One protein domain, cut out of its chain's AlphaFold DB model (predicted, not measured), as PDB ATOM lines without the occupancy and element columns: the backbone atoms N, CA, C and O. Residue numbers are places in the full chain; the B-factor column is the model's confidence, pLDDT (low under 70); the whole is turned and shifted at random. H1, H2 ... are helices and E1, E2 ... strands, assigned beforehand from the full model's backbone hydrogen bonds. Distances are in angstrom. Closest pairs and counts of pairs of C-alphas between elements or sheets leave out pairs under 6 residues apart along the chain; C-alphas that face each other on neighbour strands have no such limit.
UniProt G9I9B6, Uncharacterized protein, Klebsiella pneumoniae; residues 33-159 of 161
ATOM      1  N   ASN A  33      45.369  40.787  16.145       91.69
ATOM      2  CA  ASN A  33      46.484  41.097  17.035       91.69
ATOM      3  C   ASN A  33      47.833  40.888  16.321       91.69
ATOM      4  O   ASN A  33      48.553  39.922  16.570       91.69
ATOM      5  N   VAL A  34      48.131  41.773  15.374       89.62
ATOM      6  CA  VAL A  34      49.347  41.789  14.555       89.62
ATOM      7  C   VAL A  34      49.950  43.191  14.550       89.62
ATOM      8  O   VAL A  34      49.312  44.149  14.977       89.62
ATOM      9  N   SER A  35      51.174  43.336  14.038       86.12
ATOM     10  CA  SER A  35      51.852  44.639  13.974       86.12
ATOM     11  C   SER A  35      51.095  45.692  13.159       86.12
ATOM     12  O   SER A  35      51.366  46.876  13.319       86.12
ATOM     13  N   GLY A  36      50.204  45.275  12.249       81.56
ATOM     14  CA  GLY A  36      49.524  46.168  11.303       81.56
ATOM     15  C   GLY A  36      50.454  46.705  10.211       81.56
ATOM     16  O   GLY A  36      50.040  47.523   9.394       81.56
ATOM     17  N   ILE A  37      51.697  46.219  10.202       80.25
ATOM     18  CA  ILE A  37      52.772  46.626   9.308       80.25
ATOM     19  C   ILE A  37      53.269  45.381   8.597       80.25
ATOM     20  O   ILE A  37      53.630  44.397   9.254       80.25
ATOM     21  N   ALA A  38      53.331  45.448   7.274       81.56
ATOM     22  CA  ALA A  38      54.000  44.457   6.451       81.56
ATOM     23  C   ALA A  38      55.301  45.037   5.886       81.56
ATOM     24  O   ALA A  38      55.565  46.229   6.000       81.56
ATOM     25  N   SER A  39      56.163  44.203   5.316       85.19
ATOM     26  CA  SER A  39      57.413  44.680   4.723       85.19
ATOM     27  C   SER A  39      57.580  44.203   3.303       85.19
ATOM     28  O   SER A  39      57.387  43.029   2.991       85.19
ATOM     29  N   HIS A  40      57.969  45.144   2.450       87.12
ATOM     30  CA  HIS A  40      58.244  44.894   1.047       87.12
ATOM     31  C   HIS A  40      59.219  43.718   0.837       87.12
ATOM     32  O   HIS A  40      60.281  43.647   1.453       87.12
ATOM     33  N   GLY A  41      58.876  42.815  -0.086       87.44
ATOM     34  CA  GLY A  41      59.691  41.665  -0.491       87.44
ATOM     35  C   GLY A  41      59.644  40.472   0.467       87.44
ATOM     36  O   GLY A  41      60.134  39.396   0.126       87.44
ATOM     37  N   GLU A  42      59.039  40.625   1.641       90.69
ATOM     38  CA  GLU A  42      58.920  39.545   2.611       90.69
ATOM     39  C   GLU A  42      57.733  38.629   2.273       90.69
ATOM     40  O   GLU A  42      56.738  39.039   1.665       90.69
ATOM     41  N   THR A  43      57.867  37.349   2.627       93.62
ATOM     42  CA  THR A  43      56.809  36.357   2.423       93.62
ATOM     43  C   THR A  43      55.943  36.252   3.665       93.62
ATOM     44  O   THR A  43      56.445  36.060   4.771       93.62
ATOM     45  N   TYR A  44      54.637  36.334   3.449       94.00
ATOM     46  CA  TYR A  44      53.604  36.190   4.458       94.00
ATOM     47  C   TYR A  44      52.747  34.973   4.145       94.00
ATOM     48  O   TYR A  44      52.623  34.545   2.991       94.00
ATOM     49  N   ARG A  45      52.115  34.432   5.179       96.06
ATOM     50  CA  ARG A  45      51.193  33.308   5.092       96.06
ATOM     51  C   ARG A  45      49.862  33.681   5.719       96.06
ATOM     52  O   ARG A  45      49.839  34.256   6.801       96.06
ATOM     53  N   VAL A  46      48.764  33.318   5.062       96.50
ATOM     54  CA  VAL A  46      47.430  33.374   5.674       96.50
ATOM     55  C   VAL A  46      47.398  32.381   6.832       96.50
ATOM     56  O   VAL A  46      47.531  31.176   6.608       96.50
ATOM     57  N   SER A  47      47.265  32.879   8.057       95.88
ATOM     58  CA  SER A  47      47.230  32.055   9.266       95.88
ATOM     59  C   SER A  47      45.805  31.731   9.697       95.88
ATOM     60  O   SER A  47      45.555  30.616  10.152       95.88
ATOM     61  N   ASP A  48      44.871  32.665   9.511       96.75
ATOM     62  CA  ASP A  48      43.471  32.485   9.892       96.75
ATOM     63  C   ASP A  48      42.527  33.416   9.112       96.75
ATOM     64  O   ASP A  48      42.960  34.370   8.456       96.75
ATOM     65  N   SER A  49      41.218  33.173   9.205       96.69
ATOM     66  CA  SER A  49      40.189  34.048   8.641       96.69
ATOM     67  C   SER A  49      38.920  34.075   9.490       96.69
ATOM     68  O   SER A  49      38.488  33.038   9.988       96.69
ATOM     69  N   GLN A  50      38.283  35.241   9.600       97.12
ATOM     70  CA  GLN A  50      37.031  35.405  10.338       97.12
ATOM     71  C   GLN A  50      36.118  36.447   9.673       97.12
ATOM     72  O   GLN A  50      36.581  37.415   9.066       97.12
ATOM     73  N   ASP A  51      34.805  36.234   9.776       97.88
ATOM     74  CA  ASP A  51      33.792  37.168   9.285       97.88
ATOM     75  C   ASP A  51      33.484  38.248  10.334       97.88
ATOM     76  O   ASP A  51      33.302  37.954  11.518       97.88
ATOM     77  N   PHE A  52      33.349  39.489   9.869       97.81
ATOM     78  CA  PHE A  52      32.967  40.655  10.662       97.81
ATOM     79  C   PHE A  52      31.908  41.491   9.934       97.81
ATOM     80  O   PHE A  52      31.718  41.398   8.716       97.81
ATOM     81  N   TRP A  53      31.248  42.357  10.691       97.50
ATOM     82  CA  TRP A  53      30.446  43.465  10.193       97.50
ATOM     83  C   TRP A  53      31.270  44.745  10.269       97.50
ATOM     84  O   TRP A  53      31.699  45.142  11.348       97.50
ATOM     85  N   LEU A  54      31.502  45.385   9.127       95.75
ATOM     86  CA  LEU A  54      32.210  46.656   9.030       95.75
ATOM     87  C   LEU A  54      31.203  47.804   8.992       95.75
ATOM     88  O   LEU A  54      30.410  47.914   8.055       95.75
ATOM     89  N   THR A  55      31.237  48.661  10.004       94.00
ATOM     90  CA  THR A  55      30.338  49.809  10.141       94.00
ATOM     91  C   THR A  55      30.778  51.000   9.276       94.00
ATOM     92  O   THR A  55      31.948  51.085   8.887       94.00
ATOM     93  N   PRO A  56      29.884  51.979   9.022       90.38
ATOM     94  CA  PRO A  56      30.211  53.180   8.242       90.38
ATOM     95  C   PRO A  56      31.371  54.024   8.788       90.38
ATOM     96  O   PRO A  56      32.092  54.679   8.033       90.38
ATOM     97  N   ASN A  57      31.578  53.995  10.103       88.75
ATOM     98  CA  ASN A  57      32.687  54.676  10.766       88.75
ATOM     99  C   ASN A  57      33.962  53.815  10.867       88.75
ATOM    100  O   ASN A  57      34.902  54.183  11.566       88.75
ATOM    101  N   GLY A  58      34.015  52.682  10.160       90.94
ATOM    102  CA  GLY A  58      35.216  51.867  10.020       90.94
ATOM    103  C   GLY A  58      35.512  50.934  11.193       90.94
ATOM    104  O   GLY A  58      36.661  50.524  11.351       90.94
ATOM    105  N   ARG A  59      34.513  50.600  12.019       93.06
ATOM    106  CA  ARG A  59      34.654  49.633  13.116       93.06
ATOM    107  C   ARG A  59      34.252  48.241  12.654       93.06
ATOM    108  O   ARG A  59      33.257  48.069  11.955       93.06
ATOM    109  N   TYR A  60      35.034  47.251  13.059       94.25
ATOM    110  CA  TYR A  60      34.745  45.846  12.819       94.25
ATOM    111  C   TYR A  60      34.053  45.281  14.052       94.25
ATOM    112  O   TYR A  60      34.552  45.436  15.162       94.25
ATOM    113  N   LEU A  61      32.914  44.635  13.842       95.00
ATOM    114  CA  LEU A  61      32.128  43.999  14.887       95.00
ATOM    115  C   LEU A  61      32.017  42.513  14.572       95.00
ATOM    116  O   LEU A  61      31.660  42.138  13.450       95.00
ATOM    117  N   SER A  62      32.287  41.651  15.543       95.62
ATOM    118  CA  SER A  62      31.918  40.243  15.418       95.62
ATOM    119  C   SER A  62      30.402  40.086  15.308       95.62
ATOM    120  O   SER A  62      29.626  41.012  15.552       95.62
ATOM    121  N   GLN A  63      29.940  38.880  14.976       94.75
ATOM    122  CA  GLN A  63      28.505  38.601  14.969       94.75
ATOM    123  C   GLN A  63      27.854  38.849  16.343       94.75
ATOM    124  O   GLN A  63      26.708  39.292  16.397       94.75
ATOM    125  N   ALA A  64      28.569  38.584  17.441       92.25
ATOM    126  CA  ALA A  64      28.064  38.814  18.793       92.25
ATOM    127  C   ALA A  64      27.986  40.316  19.118       92.25
ATOM    128  O   ALA A  64      26.964  40.797  19.607       92.25
ATOM    129  N   GLU A  65      29.033  41.069  18.780       92.75
ATOM    130  CA  GLU A  65      29.099  42.526  18.949       92.75
ATOM    131  C   GLU A  65      28.040  43.249  18.099       92.75
ATOM    132  O   GLU A  65      27.333  44.130  18.582       92.75
ATOM    133  N   TYR A  66      27.846  42.819  16.853       92.25
ATOM    134  CA  TYR A  66      26.829  43.358  15.945       92.25
ATOM    135  C   TYR A  66      25.394  43.125  16.451       92.25
ATOM    136  O   TYR A  66      24.536  44.010  16.354       92.25
ATOM    137  N   SER A  67      25.135  41.945  17.024       91.38
ATOM    138  CA  SER A  67      23.844  41.571  17.615       91.38
ATOM    139  C   SER A  67      23.645  42.090  19.046       91.38
ATOM    140  O   SER A  67      22.623  41.790  19.663       91.38
ATOM    141  N   SER A  68      24.602  42.845  19.595       90.19
ATOM    142  CA  SER A  68      24.521  43.348  20.967       90.19
ATOM    143  C   SER A  68      23.417  44.406  21.135       90.19
ATOM    144  O   SER A  68      23.031  45.061  20.161       90.19
ATOM    145  N   PRO A  69      22.906  44.611  22.363       90.12
ATOM    146  CA  PRO A  69      21.966  45.690  22.662       90.12
ATOM    147  C   PRO A  69      22.494  47.070  22.238       90.12
ATOM    148  O   PRO A  69      23.704  47.290  22.164       90.12
ATOM    149  N   ALA A  70      21.583  48.006  21.957       87.06
ATOM    150  CA  ALA A  70      21.906  49.305  21.362       87.06
ATOM    151  C   ALA A  70      22.930  50.124  22.172       87.06
ATOM    152  O   ALA A  70      23.823  50.730  21.587       87.06
ATOM    153  N   ASP A  71      22.854  50.100  23.503       87.06
ATOM    154  CA  ASP A  71      23.789  50.799  24.395       87.06
ATOM    155  C   ASP A  71      25.217  50.228  24.314       87.06
ATOM    156  O   ASP A  71      26.205  50.961  24.366       87.06
ATOM    157  N   THR A  72      25.332  48.909  24.160       86.38
ATOM    158  CA  THR A  72      26.608  48.213  23.979       86.38
ATOM    159  C   THR A  72      27.160  48.489  22.586       86.38
ATOM    160  O   THR A  72      28.333  48.835  22.442       86.38
ATOM    161  N   LEU A  73      26.302  48.428  21.564       86.56
ATOM    162  CA  LEU A  73      26.671  48.749  20.190       86.56
ATOM    163  C   LEU A  73      27.189  50.190  20.069       86.56
ATOM    164  O   LEU A  73      28.210  50.410  19.418       86.56
ATOM    165  N   GLN A  74      26.551  51.160  20.733       87.06
ATOM    166  CA  GLN A  74      27.012  52.555  20.776       87.06
ATOM    167  C   GLN A  74      28.434  52.673  21.330       87.06
ATOM    168  O   GLN A  74      29.278  53.335  20.730       87.06
ATOM    169  N   LYS A  75      28.727  51.984  22.441       86.38
ATOM    170  CA  LYS A  75      30.068  51.978  23.048       86.38
ATOM    171  C   LYS A  75      31.121  51.377  22.117       86.38
ATOM    172  O   LYS A  75      32.203  51.939  21.997       86.38
ATOM    173  N   LEU A  76      30.801  50.265  21.453       84.94
ATOM    174  CA  LEU A  76      31.720  49.568  20.542       84.94
ATOM    175  C   LEU A  76      32.019  50.379  19.280       84.94
ATOM    176  O   LEU A  76      33.141  50.399  18.778       84.94
ATOM    177  N   THR A  77      31.003  51.054  18.759       84.06
ATOM    178  CA  THR A  77      31.124  51.832  17.528       84.06
ATOM    179  C   THR A  77      31.648  53.245  17.780       84.06
ATOM    180  O   THR A  77      32.183  53.852  16.859       84.06
ATOM    181  N   GLY A  78      31.554  53.767  19.006       79.31
ATOM    182  CA  GLY A  78      31.884  55.163  19.318       79.31
ATOM    183  C   GLY A  78      30.854  56.158  18.772       79.31
ATOM    184  O   GLY A  78      31.163  57.337  18.620       79.31
ATOM    185  N   VAL A  79      29.653  55.670  18.454       73.56
ATOM    186  CA  VAL A  79      28.493  56.450  18.009       73.56
ATOM    187  C   VAL A  79      28.134  57.440  19.117       73.56
ATOM    188  O   VAL A  79      27.809  57.053  20.241       73.56
ATOM    189  N   VAL A  80      28.251  58.733  18.809       64.12
ATOM    190  CA  VAL A  80      27.938  59.824  19.742       64.12
ATOM    191  C   VAL A  80      26.417  59.965  19.847       64.12
ATOM    192  O   VAL A  80      25.689  59.651  18.905       64.12
ATOM    193  N   SER A  81      25.928  60.443  20.995       53.56
ATOM    194  CA  SER A  81      24.515  60.771  21.221       53.56
ATOM    195  C   SER A  81      23.928  61.546  20.026       53.56
ATOM    196  O   SER A  81      24.297  62.695  19.795       53.56
ATOM    197  N   GLY A  82      23.061  60.889  19.243       60.00
ATOM    198  CA  GLY A  82      22.427  61.444  18.039       60.00
ATOM    199  C   GLY A  82      22.433  60.515  16.819       60.00
ATOM    200  O   GLY A  82      21.524  60.600  15.997       60.00
ATOM    201  N   GLU A  83      23.399  59.600  16.709       70.88
ATOM    202  CA  GLU A  83      23.396  58.563  15.669       70.88
ATOM    203  C   GLU A  83      22.589  57.331  16.124       70.88
ATOM    204  O   GLU A  83      22.763  56.820  17.233       70.88
ATOM    205  N   ASP A  84      21.682  56.858  15.262       85.00
ATOM    206  CA  ASP A  84      20.822  55.703  15.531       85.00
ATOM    207  C   ASP A  84      21.614  54.382  15.381       85.00
ATOM    208  O   ASP A  84      22.063  54.060  14.272       85.00
ATOM    209  N   PRO A  85      21.782  53.585  16.455       85.88
ATOM    210  CA  PRO A  85      22.504  52.312  16.405       85.88
ATOM    211  C   PRO A  85      21.898  51.316  15.419       85.88
ATOM    212  O   PRO A  85      22.631  50.539  14.803       85.88
ATOM    213  N   ASP A  86      20.578  51.350  15.223       88.00
ATOM    214  CA  ASP A  86      19.912  50.474  14.263       88.00
ATOM    215  C   ASP A  86      20.231  50.889  12.825       88.00
ATOM    216  O   ASP A  86      20.427  50.033  11.957       88.00
ATOM    217  N   GLN A  87      20.394  52.189  12.573       89.50
ATOM    218  CA  GLN A  87      20.842  52.698  11.280       89.50
ATOM    219  C   GLN A  87      22.310  52.334  11.006       89.50
ATOM    220  O   GLN A  87      22.646  51.937   9.888       89.50
ATOM    221  N   VAL A  88      23.184  52.404  12.017       87.94
ATOM    222  CA  VAL A  88      24.582  51.943  11.908       87.94
ATOM    223  C   VAL A  88      24.631  50.456  11.580       87.94
ATOM    224  O   VAL A  88      25.343  50.054  10.658       87.94
ATOM    225  N   ARG A  89      23.829  49.650  12.283       90.19
ATOM    226  CA  ARG A  89      23.699  48.210  12.049       90.19
ATOM    227  C   ARG A  89      23.232  47.925  10.619       90.19
ATOM    228  O   ARG A  89      23.868  47.157   9.908       90.19
ATOM    229  N   LYS A  90      22.169  48.597  10.172       92.44
ATOM    230  CA  LYS A  90      21.591  48.438   8.829       92.44
ATOM    231  C   LYS A  90      22.569  48.781   7.702       92.44
ATOM    232  O   LYS A  90      22.513  48.158   6.646       92.44
ATOM    233  N   ASN A  91      23.443  49.760   7.921       93.06
ATOM    234  CA  ASN A  91      24.414  50.209   6.923       93.06
ATOM    235  C   ASN A  91      25.764  49.491   7.023       93.06
ATOM    236  O   ASN A  91      26.651  49.765   6.210       93.06
ATOM    237  N   ALA A  92      25.949  48.608   8.004       94.75
ATOM    238  CA  ALA A  92      27.153  47.803   8.101       94.75
ATOM    239  C   ALA A  92      27.216  46.794   6.949       94.75
ATOM    240  O   ALA A  92      26.207  46.246   6.503       94.75
ATOM    241  N   VAL A  93      28.428  46.520   6.480       96.56
ATOM    242  CA  VAL A  93      28.674  45.573   5.390       96.56
ATOM    243  C   VAL A  93      29.413  44.355   5.914       96.56
ATOM    244  O   VAL A  93      30.270  44.460   6.790       96.56
ATOM    245  N   ARG A  94      29.105  43.176   5.370       97.56
ATOM    246  CA  ARG A  94      29.853  41.966   5.712       97.56
ATOM    247  C   ARG A  94      31.234  42.011   5.080       97.56
ATOM    248  O   ARG A  94      31.377  42.304   3.889       97.56
ATOM    249  N   VAL A  95      32.232  41.629   5.863       97.00
ATOM    250  CA  VAL A  95      33.620  41.492   5.427       97.00
ATOM    251  C   VAL A  95      34.202  40.192   5.960       97.00
ATOM    252  O   VAL A  95      33.906  39.791   7.083       97.00
ATOM    253  N   ARG A  96      35.037  39.531   5.165       97.12
ATOM    254  CA  ARG A  96      35.918  38.466   5.642       97.12
ATOM    255  C   ARG A  96      37.308  39.037   5.817       97.12
ATOM    256  O   ARG A  96      37.848  39.625   4.881       97.12
ATOM    257  N   VAL A  97      37.873  38.882   7.002       96.12
ATOM    258  CA  VAL A  97      39.205  39.376   7.337       96.12
ATOM    259  C   VAL A  97      40.150  38.190   7.397       96.12
ATOM    260  O   VAL A  97      39.894  37.234   8.123       96.12
ATOM    261  N   PHE A  98      41.236  38.257   6.634       95.19
ATOM    262  CA  PHE A  98      42.289  37.244   6.631       95.19
ATOM    263  C   PHE A  98      43.488  37.763   7.416       95.19
ATOM    264  O   PHE A  98      44.022  38.819   7.075       95.19
ATOM    265  N   ARG A  99      43.923  37.035   8.446       95.19
ATOM    266  CA  ARG A  99      45.161  37.347   9.160       95.19
ATOM    267  C   ARG A  99      46.334  36.770   8.385       95.19
ATOM    268  O   ARG A  99      46.321  35.596   8.012       95.19
ATOM    269  N   VAL A 100      47.334  37.605   8.130       93.56
ATOM    270  CA  VAL A 100      48.585  37.200   7.492       93.56
ATOM    271  C   VAL A 100      49.758  37.504   8.404       93.56
ATOM    272  O   VAL A 100      49.838  38.580   8.991       93.56
ATOM    273  N   GLU A 101      50.678  36.558   8.504       94.38
ATOM    274  CA  GLU A 101      51.861  36.644   9.359       94.38
ATOM    275  C   GLU A 101      53.107  36.375   8.522       94.38
ATOM    276  O   GLU A 101      53.074  35.566   7.588       94.38
ATOM    277  N   SER A 102      54.189  37.088   8.818       93.31
ATOM    278  CA  SER A 102      55.463  36.875   8.147       93.31
ATOM    279  C   SER A 102      56.023  35.489   8.477       93.31
ATOM    280  O   SER A 102      55.932  35.012   9.606       93.31
ATOM    281  N   GLU A 103      56.659  34.853   7.492       93.94
ATOM    282  CA  GLU A 103      57.420  33.618   7.711       93.94
ATOM    283  C   GLU A 103      58.777  33.865   8.400       93.94
ATOM    284  O   GLU A 103      59.377  32.923   8.911       93.94
ATOM    285  N   ASN A 104      59.269  35.110   8.415       90.31
ATOM    286  CA  ASN A 104      60.640  35.451   8.818       90.31
ATOM    287  C   ASN A 104      60.735  36.504   9.934       90.31
ATOM    288  O   ASN A 104      61.829  36.764  10.434       90.31
ATOM    289  N   SER A 105      59.629  37.140  10.322       86.94
ATOM    290  CA  SER A 105      59.612  38.174  11.357       86.94
ATOM    291  C   SER A 105      58.317  38.148  12.166       86.94
ATOM    292  O   SER A 105      57.352  37.482  11.809       86.94
ATOM    293  N   HIS A 106      58.265  38.905  13.261       85.50
ATOM    294  CA  HIS A 106      57.060  39.055  14.091       85.50
ATOM    295  C   HIS A 106      56.068  40.089  13.524       85.50
ATOM    296  O   HIS A 106      55.400  40.797  14.276       85.50
ATOM    297  N   LYS A 107      56.016  40.222  12.193       90.06
ATOM    298  CA  LYS A 107      55.139  41.158  11.484       90.06
ATOM    299  C   LYS A 107      53.896  40.455  10.963       90.06
ATOM    300  O   LYS A 107      53.922  39.268  10.646       90.06
ATOM    301  N   GLY A 108      52.818  41.211  10.816       89.94
ATOM    302  CA  GLY A 108      51.579  40.715  10.245       89.94
ATOM    303  C   GLY A 108      50.602  41.831   9.918       89.94
ATOM    304  O   GLY A 108      50.727  42.963  10.387       89.94
ATOM    305  N   ALA A 109      49.605  41.482   9.119       90.25
ATOM    306  CA  ALA A 109      48.544  42.380   8.699       90.25
ATOM    307  C   ALA A 109      47.205  41.640   8.632       90.25
ATOM    308  O   ALA A 109      47.145  40.409   8.634       90.25
ATOM    309  N   CYS A 110      46.121  42.404   8.544       92.06
ATOM    310  CA  CYS A 110      44.791  41.876   8.286       92.06
ATOM    311  C   CYS A 110      44.296  42.376   6.940       92.06
ATOM    312  O   CYS A 110      44.348  43.567   6.647       92.06
ATOM    313  N   LEU A 111      43.817  41.445   6.123       91.69
ATOM    314  CA  LEU A 111      43.368  41.692   4.762       91.69
ATOM    315  C   LEU A 111      41.845  41.556   4.719       91.69
ATOM    316  O   LEU A 111      41.334  40.443   4.591       91.69
ATOM    317  N   PRO A 112      41.090  42.655   4.855       93.25
ATOM    318  CA  PRO A 112      39.646  42.615   4.711       93.25
ATOM    319  C   PRO A 112      39.249  42.469   3.235       93.25
ATOM    320  O   PRO A 112      39.792  43.119   2.339       93.25
ATOM    321  N   VAL A 113      38.254  41.626   2.980       93.88
ATOM    322  CA  VAL A 113      37.568  41.494   1.693       93.88
ATOM    323  C   VAL A 113      36.080  41.651   1.947       93.88
ATOM    324  O   VAL A 113      35.500  40.890   2.722       93.88
ATOM    325  N   ARG A 114      35.444  42.632   1.310       95.00
ATOM    326  CA  ARG A 114      34.003  42.818   1.466       95.00
ATOM    327  C   ARG A 114      33.251  41.843   0.583       95.00
ATOM    328  O   ARG A 114      33.661  41.578  -0.542       95.00
ATOM    329  N   TYR A 115      32.131  41.332   1.076       95.50
ATOM    330  CA  TYR A 115      31.302  40.397   0.312       95.50
ATOM    331  C   TYR A 115      30.647  41.041  -0.915       95.50
ATOM    332  O   TYR A 115      30.355  40.354  -1.887       95.50
ATOM    333  N   ASP A 116      30.426  42.354  -0.871       93.81
ATOM    334  CA  ASP A 116      29.794  43.144  -1.929       93.81
ATOM    335  C   ASP A 116      30.804  43.741  -2.927       93.81
ATOM    336  O   ASP A 116      30.448  44.595  -3.742       93.81
ATOM    337  N   ASP A 117      32.077  43.346  -2.858       91.62
ATOM    338  CA  ASP A 117      33.073  43.747  -3.845       91.62
ATOM    339  C   ASP A 117      33.000  42.877  -5.103       91.62
ATOM    340  O   ASP A 117      32.784  41.662  -5.065       91.62
ATOM    341  N   ASN A 118      33.252  43.498  -6.255       91.56
ATOM    342  CA  ASN A 118      33.366  42.769  -7.512       91.56
ATOM    343  C   ASN A 118      34.522  41.762  -7.423       91.56
ATOM    344  O   ASN A 118      35.670  42.134  -7.181       91.56
ATOM    345  N   GLY A 119      34.222  40.478  -7.633       92.62
ATOM    346  CA  GLY A 119      35.211  39.404  -7.527       92.62
ATOM    347  C   GLY A 119      35.572  39.000  -6.092       92.62
ATOM    348  O   GLY A 119      36.538  38.255  -5.919       92.62
ATOM    349  N   ALA A 120      34.805  39.435  -5.083       92.62
ATOM    350  CA  ALA A 120      35.011  39.086  -3.677       92.62
ATOM    351  C   ALA A 120      35.186  37.579  -3.461       92.62
ATOM    352  O   ALA A 120      36.175  37.165  -2.864       92.62
ATOM    353  N   GLN A 121      34.284  36.767  -4.023       94.44
ATOM    354  CA  GLN A 121      34.332  35.310  -3.893       94.44
ATOM    355  C   GLN A 121      35.668  34.744  -4.387       94.44
ATOM    356  O   GLN A 121      36.366  34.069  -3.642       94.44
ATOM    357  N   ARG A 122      36.090  35.126  -5.599       94.31
ATOM    358  CA  ARG A 122      37.380  34.705  -6.164       94.31
ATOM    359  C   ARG A 122      38.555  35.118  -5.275       94.31
ATOM    360  O   ARG A 122      39.509  34.358  -5.135       94.31
ATOM    361  N   LYS A 123      38.513  36.323  -4.694       92.19
ATOM    362  CA  LYS A 123      39.563  36.806  -3.788       92.19
ATOM    363  C   LYS A 123      39.582  35.997  -2.489       92.19
ATOM    364  O   LYS A 123      40.658  35.571  -2.078       92.19
ATOM    365  N   MET A 124      38.422  35.735  -1.887       94.88
ATOM    366  CA  MET A 124      38.301  34.907  -0.683       94.88
ATOM    367  C   MET A 124      38.786  33.474  -0.930       94.88
ATOM    368  O   MET A 124      39.585  32.969  -0.150       94.88
ATOM    369  N   ASP A 125      38.395  32.860  -2.049       94.56
ATOM    370  CA  ASP A 125      38.829  31.510  -2.438       94.56
ATOM    371  C   ASP A 125      40.344  31.433  -2.685       94.56
ATOM    372  O   ASP A 125      40.960  30.382  -2.532       94.56
ATOM    373  N   SER A 126      40.967  32.553  -3.062       93.75
ATOM    374  CA  SER A 126      42.414  32.631  -3.275       93.75
ATOM    375  C   SER A 126      43.226  32.819  -1.987       93.75
ATOM    376  O   SER A 126      44.433  32.579  -2.004       93.75
ATOM    377  N   LEU A 127      42.586  33.244  -0.892       93.50
ATOM    378  CA  LEU A 127      43.191  33.544   0.411       93.50
ATOM    379  C   LEU A 127      42.883  32.437   1.432       93.50
ATOM    380  O   LEU A 127      42.349  32.685   2.506       93.50
ATOM    381  N   THR A 128      43.202  31.190   1.104       93.12
ATOM    382  CA  THR A 128      43.000  30.055   2.016       93.12
ATOM    383  C   THR A 128      44.076  29.980   3.098       93.12
ATOM    384  O   THR A 128      45.202  30.437   2.900       93.12
ATOM    385  N   ASN A 129      43.766  29.362   4.241       93.69
ATOM    386  CA  ASN A 129      44.757  29.127   5.295       93.69
ATOM    387  C   ASN A 129      45.976  28.377   4.737       93.69
ATOM    388  O   ASN A 129      45.853  27.396   4.004       93.69
ATOM    389  N   GLY A 130      47.170  28.865   5.066       94.00
ATOM    390  CA  GLY A 130      48.437  28.375   4.534       94.00
ATOM    391  C   GLY A 130      48.851  28.983   3.191       94.00
ATOM    392  O   GLY A 130      49.993  28.770   2.777       94.00
ATOM    393  N   ARG A 131      47.987  29.762   2.522       96.75
ATOM    394  CA  ARG A 131      48.332  30.463   1.279       96.75
ATOM    395  C   ARG A 131      49.468  31.446   1.530       96.75
ATOM    396  O   ARG A 131      49.407  32.248   2.459       96.75
ATOM    397  N   ARG A 132      50.484  31.399   0.671       96.31
ATOM    398  CA  ARG A 132      51.651  32.282   0.736       96.31
ATOM    399  C   ARG A 132      51.484  33.472  -0.198       96.31
ATOM    400  O   ARG A 132      50.867  33.361  -1.261       96.31
ATOM    401  N   MET A 133      52.050  34.602   0.192       94.25
ATOM    402  CA  MET A 133      52.059  35.826  -0.599       94.25
ATOM    403  C   MET A 133      53.319  36.641  -0.341       94.25
ATOM    404  O   MET A 133      53.913  36.542   0.727       94.25
ATOM    405  N   VAL A 134      53.702  37.465  -1.310       92.50
ATOM    406  CA  VAL A 134      54.798  38.430  -1.185       92.50
ATOM    407  C   VAL A 134      54.246  39.836  -1.281       92.50
ATOM    408  O   VAL A 134      53.445  40.139  -2.168       92.50
ATOM    409  N   VAL A 135      54.708  40.684  -0.375       86.44
ATOM    410  CA  VAL A 135      54.408  42.116  -0.334       86.44
ATOM    411  C   VAL A 135      55.229  42.834  -1.389       86.44
ATOM    412  O   VAL A 135      56.433  42.604  -1.475       86.44
ATOM    413  N   PHE A 136      54.622  43.720  -2.171       84.00
ATOM    414  CA  PHE A 136      55.359  44.467  -3.197       84.00
ATOM    415  C   PHE A 136      55.098  45.976  -3.201       84.00
ATOM    416  O   PHE A 136      55.767  46.689  -3.944       84.00
ATOM    417  N   SER A 137      54.182  46.493  -2.379       77.00
ATOM    418  CA  SER A 137      54.127  47.928  -2.082       77.00
ATOM    419  C   SER A 137      53.381  48.218  -0.785       77.00
ATOM    420  O   SER A 137      52.425  47.513  -0.459       77.00
ATOM    421  N   GLU A 138      53.801  49.313  -0.147       69.25
ATOM    422  CA  GLU A 138      53.238  49.923   1.063       69.25
ATOM    423  C   GLU A 138      53.349  49.071   2.334       69.25
ATOM    424  O   GLU A 138      53.016  47.887   2.357       69.25
ATOM    425  N   ASP A 139      53.816  49.711   3.407       65.62
ATOM    426  CA  ASP A 139      54.073  49.034   4.677       65.62
ATOM    427  C   ASP A 139      52.847  49.062   5.610       65.62
ATOM    428  O   ASP A 139      52.756  48.232   6.510       65.62
ATOM    429  N   GLU A 140      51.877  49.957   5.377       71.88
ATOM    430  CA  GLU A 140      50.676  50.128   6.209       71.88
ATOM    431  C   GLU A 140      49.394  49.600   5.537       71.88
ATOM    432  O   GLU A 140      49.201  49.664   4.318       71.88
ATOM    433  N   GLY A 141      48.489  49.059   6.357       73.56
ATOM    434  CA  GLY A 141      47.164  48.619   5.924       73.56
ATOM    435  C   GLY A 141      46.158  49.766   5.768       73.56
ATOM    436  O   GLY A 141      46.303  50.840   6.346       73.56
ATOM    437  N   GLN A 142      45.080  49.513   5.020       82.56
ATOM    438  CA  GLN A 142      43.942  50.434   4.934       82.56
ATOM    439  C   GLN A 142      43.183  50.492   6.262       82.56
ATOM    440  O   GLN A 142      42.909  49.465   6.884       82.56
ATOM    441  N   SER A 143      42.752  51.691   6.653       86.75
ATOM    442  CA  SER A 143      41.811  51.850   7.762       86.75
ATOM    443  C   SER A 143      40.437  51.271   7.406       86.75
ATOM    444  O   SER A 143      40.023  51.264   6.242       86.75
ATOM    445  N   GLY A 144      39.667  50.859   8.417       89.38
ATOM    446  CA  GLY A 144      38.318  50.324   8.205       89.38
ATOM    447  C   GLY A 144      37.393  51.287   7.453       89.38
ATOM    448  O   GLY A 144      36.571  50.852   6.650       89.38
ATOM    449  N   GLN A 145      37.559  52.602   7.625       90.00
ATOM    450  CA  GLN A 145      36.747  53.590   6.911       90.00
ATOM    451  C   GLN A 145      37.133  53.711   5.429       90.00
ATOM    452  O   GLN A 145      36.260  53.893   4.579       90.00
ATOM    453  N   GLN A 146      38.415  53.541   5.085       89.31
ATOM    454  CA  GLN A 146      38.840  53.443   3.684       89.31
ATOM    455  C   GLN A 146      38.253  52.192   3.019       89.31
ATOM    456  O   GLN A 146      37.736  52.283   1.903       89.31
ATOM    457  N   ILE A 147      38.239  51.057   3.730       90.81
ATOM    458  CA  ILE A 147      37.594  49.822   3.263       90.81
ATOM    459  C   ILE A 147      36.084  50.026   3.081       90.81
ATOM    460  O   ILE A 147      35.530  49.662   2.038       90.81
ATOM    461  N   TYR A 148      35.405  50.653   4.046       92.12
ATOM    462  CA  TYR A 148      33.964  50.916   3.979       92.12
ATOM    463  C   TYR A 148      33.582  51.845   2.815       92.12
ATOM    464  O   TYR A 148      32.580  51.623   2.136       92.12
ATOM    465  N   ASN A 149      34.405  52.846   2.514       90.94
ATOM    466  CA  ASN A 149      34.135  53.782   1.422       90.94
ATOM    467  C   ASN A 149      34.621  53.288   0.049       90.94
ATOM    468  O   ASN A 149      34.452  53.992  -0.945       90.94
ATOM    469  N   LYS A 150      35.231  52.093  -0.028       86.50
ATOM    470  CA  LYS A 150      35.934  51.590  -1.227       86.50
ATOM    471  C   LYS A 150      36.961  52.604  -1.755       86.50
ATOM    472  O   LYS A 150      37.190  52.715  -2.962       86.50
ATOM    473  N   SER A 151      37.569  53.366  -0.849       80.00
ATOM    474  CA  SER A 151      38.536  54.399  -1.196       80.00
ATOM    475  C   SER A 151      39.807  53.743  -1.725       80.00
ATOM    476  O   SER A 151      40.406  52.915  -1.045       80.00
ATOM    477  N   ARG A 152      40.262  54.148  -2.917       63.22
ATOM    478  CA  ARG A 152      41.515  53.674  -3.546       63.22
ATOM    479  C   ARG A 152      42.791  54.215  -2.869       63.22
ATOM    480  O   ARG A 152      43.788  54.440  -3.543       63.22
ATOM    481  N   GLY A 153      42.737  54.494  -1.568       57.69
ATOM    482  CA  GLY A 153      43.885  54.976  -0.800       57.69
ATOM    483  C   GLY A 153      44.897  53.868  -0.512       57.69
ATOM    484  O   GLY A 153      44.597  52.695  -0.740       57.69
ATOM    485  N   THR A 154      46.050  54.275   0.021       57.41
ATOM    486  CA  THR A 154      47.152  53.417   0.478       57.41
ATOM    487  C   THR A 154      46.638  52.165   1.191       57.41
ATOM    488  O   THR A 154      45.951  52.265   2.209       57.41
ATOM    489  N   GLY A 155      46.919  51.003   0.611       64.00
ATOM    490  CA  GLY A 155      46.831  49.698   1.229       64.00
ATOM    491  C   GLY A 155      47.937  48.773   0.735       64.00
ATOM    492  O   GLY A 155      48.201  48.673  -0.468       64.00
ATOM    493  N   PHE A 156      48.495  48.022   1.680       73.38
ATOM    494  CA  PHE A 156      49.300  46.828   1.450       73.38
ATOM    495  C   PHE A 156      48.924  46.077   0.161       73.38
ATOM    496  O   PHE A 156      47.825  45.520   0.029       73.38
ATOM    497  N   SER A 157      49.863  46.022  -0.782       82.44
ATOM    498  CA  SER A 157      49.698  45.273  -2.025       82.44
ATOM    499  C   SER A 157      50.566  44.025  -2.032       82.44
ATOM    500  O   SER A 157      51.751  44.048  -1.692       82.44
ATOM    501  N   TYR A 158      49.963  42.921  -2.462       87.94
ATOM    502  CA  TYR A 158      50.567  41.602  -2.391       87.94
ATOM    503  C   TYR A 158      50.288  40.766  -3.628       87.94
ATOM    504  O   TYR A 158      49.268  40.905  -4.308       87.94
ATOM    505  N   ARG A 159      51.215  39.855  -3.907       90.62
ATOM    506  CA  ARG A 159      51.093  38.840  -4.947       90.62
ATOM    507  C   ARG A 159      51.048  37.476  -4.285       90.62
ATOM    508  O   ARG A 159      51.925  37.146  -3.495       90.62
TER     509      ARG A 159
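Overview. This is residues 33 to 159 of the 161 residues of an uncharacterized protein of Klebsiella pneumoniae (UniProt G9I9B6). Picture a strongly twisted, five-stranded sheet curled like part of a barrel that stays open, with two long strands, E1 and E2, running along the longest axis and a small head of three short helices, H1 to H3, at one end of them. H4 covers part of E2 and E3, H5 packs near the end of E1 and the start of E2, and at the end far from the head E4 and E5 make the other edge of the curl. The printed part has 127 residues, with five named helices and five named strands in the order E1 H1 H2 H3 E2 E3 H4 E4 H5 E5. The sheet's order is E3, E2, E1, E4, E5, antiparallel throughout, and the class is mixed, helices and strands. The whole is compact, with a radius of gyration of the C-alphas of 15.4 A, yet elongated in outline, 46 by 26 by 26 A.

Arrangement. Start with E1, residues 43 to 54, an inner strand that bends by 77 degrees at residue 51. Its residues 53 to 54 also pair antiparallel with residues 60 to 61. Beside it find E2, residues 93 to 102, antiparallel at 158 degrees; N 52 and O 95 are 2.9 A apart, within hydrogen-bond range. E2 and E3, residues 108 to 114, form a hairpin, with N 111 and O 98 at 2.8 A; E3 is an edge strand. E4, residues 132 to 137, is antiparallel to E1, with N 44 and O 133 at 2.8 A. The pairing of E4 is staggered: residues 132 to 134 pair with E1, and residues 134 to 137 with E5, residues 157 to 159, the other edge strand. Between E4 and E5, N 134 and O 159 are 2.8 A apart. From edge to edge the curl is 154 degrees. Now look at H1, residues 63 to 66, which only grazes the sheet. It touches H2, residues 70 to 77; their closest C-alphas, those of Glu 65 and Leu 73, are 6.8 A apart. H2 is not on the sheet. It touches H3, residues 85 to 91, at a steep tilt of 58 degrees, the same way; the closest C-alphas, those of Ala 70 and Pro 85, are 5.8 A apart. H3 only grazes the sheet with its residues 88 to 91. H4, residues 120 to 126, is on the sheet at a height of 9.7 A; it is over E2 and only just over E3, where 3 of its C-alphas fall. It runs along the strands, at 21 degrees to E2 on the local plane. H5, residues 144 to 148, is on the sheet but over none of its strands, only just: 2 of its C-alphas fall on E1. In H2, H3, H4 and H5 every O i to N i+4 pair is within hydrogen-bond range; H1 is too short for such a pair.

Along the chain. Find C-alpha 43 at (56.809, 36.357, 2.423); from there E1 runs 27.5 A to C-alpha 54 at (32.210, 46.656, 9.030). H1, H2 and H3 measure 5.1, 10.3 and 9.9 A. E2 covers 28.3 A, E3 19.8 A and E4 16.1 A, with H4 at 9.8 A and H5 at 6.1 A. E5 runs 7.2 A to C-alpha 159 at (51.093, 38.840, -4.947).

Size, cuts and confidence. The C-alphas farthest apart, those of Gly 82 and Asn 104, are 47.1 A apart. The printed part has no cut, and no link between named elements is long. The mean pLDDT of the printed part is 88.3; look for values under 70 at residues 80 to 82, 138 to 139 and 152 to 155.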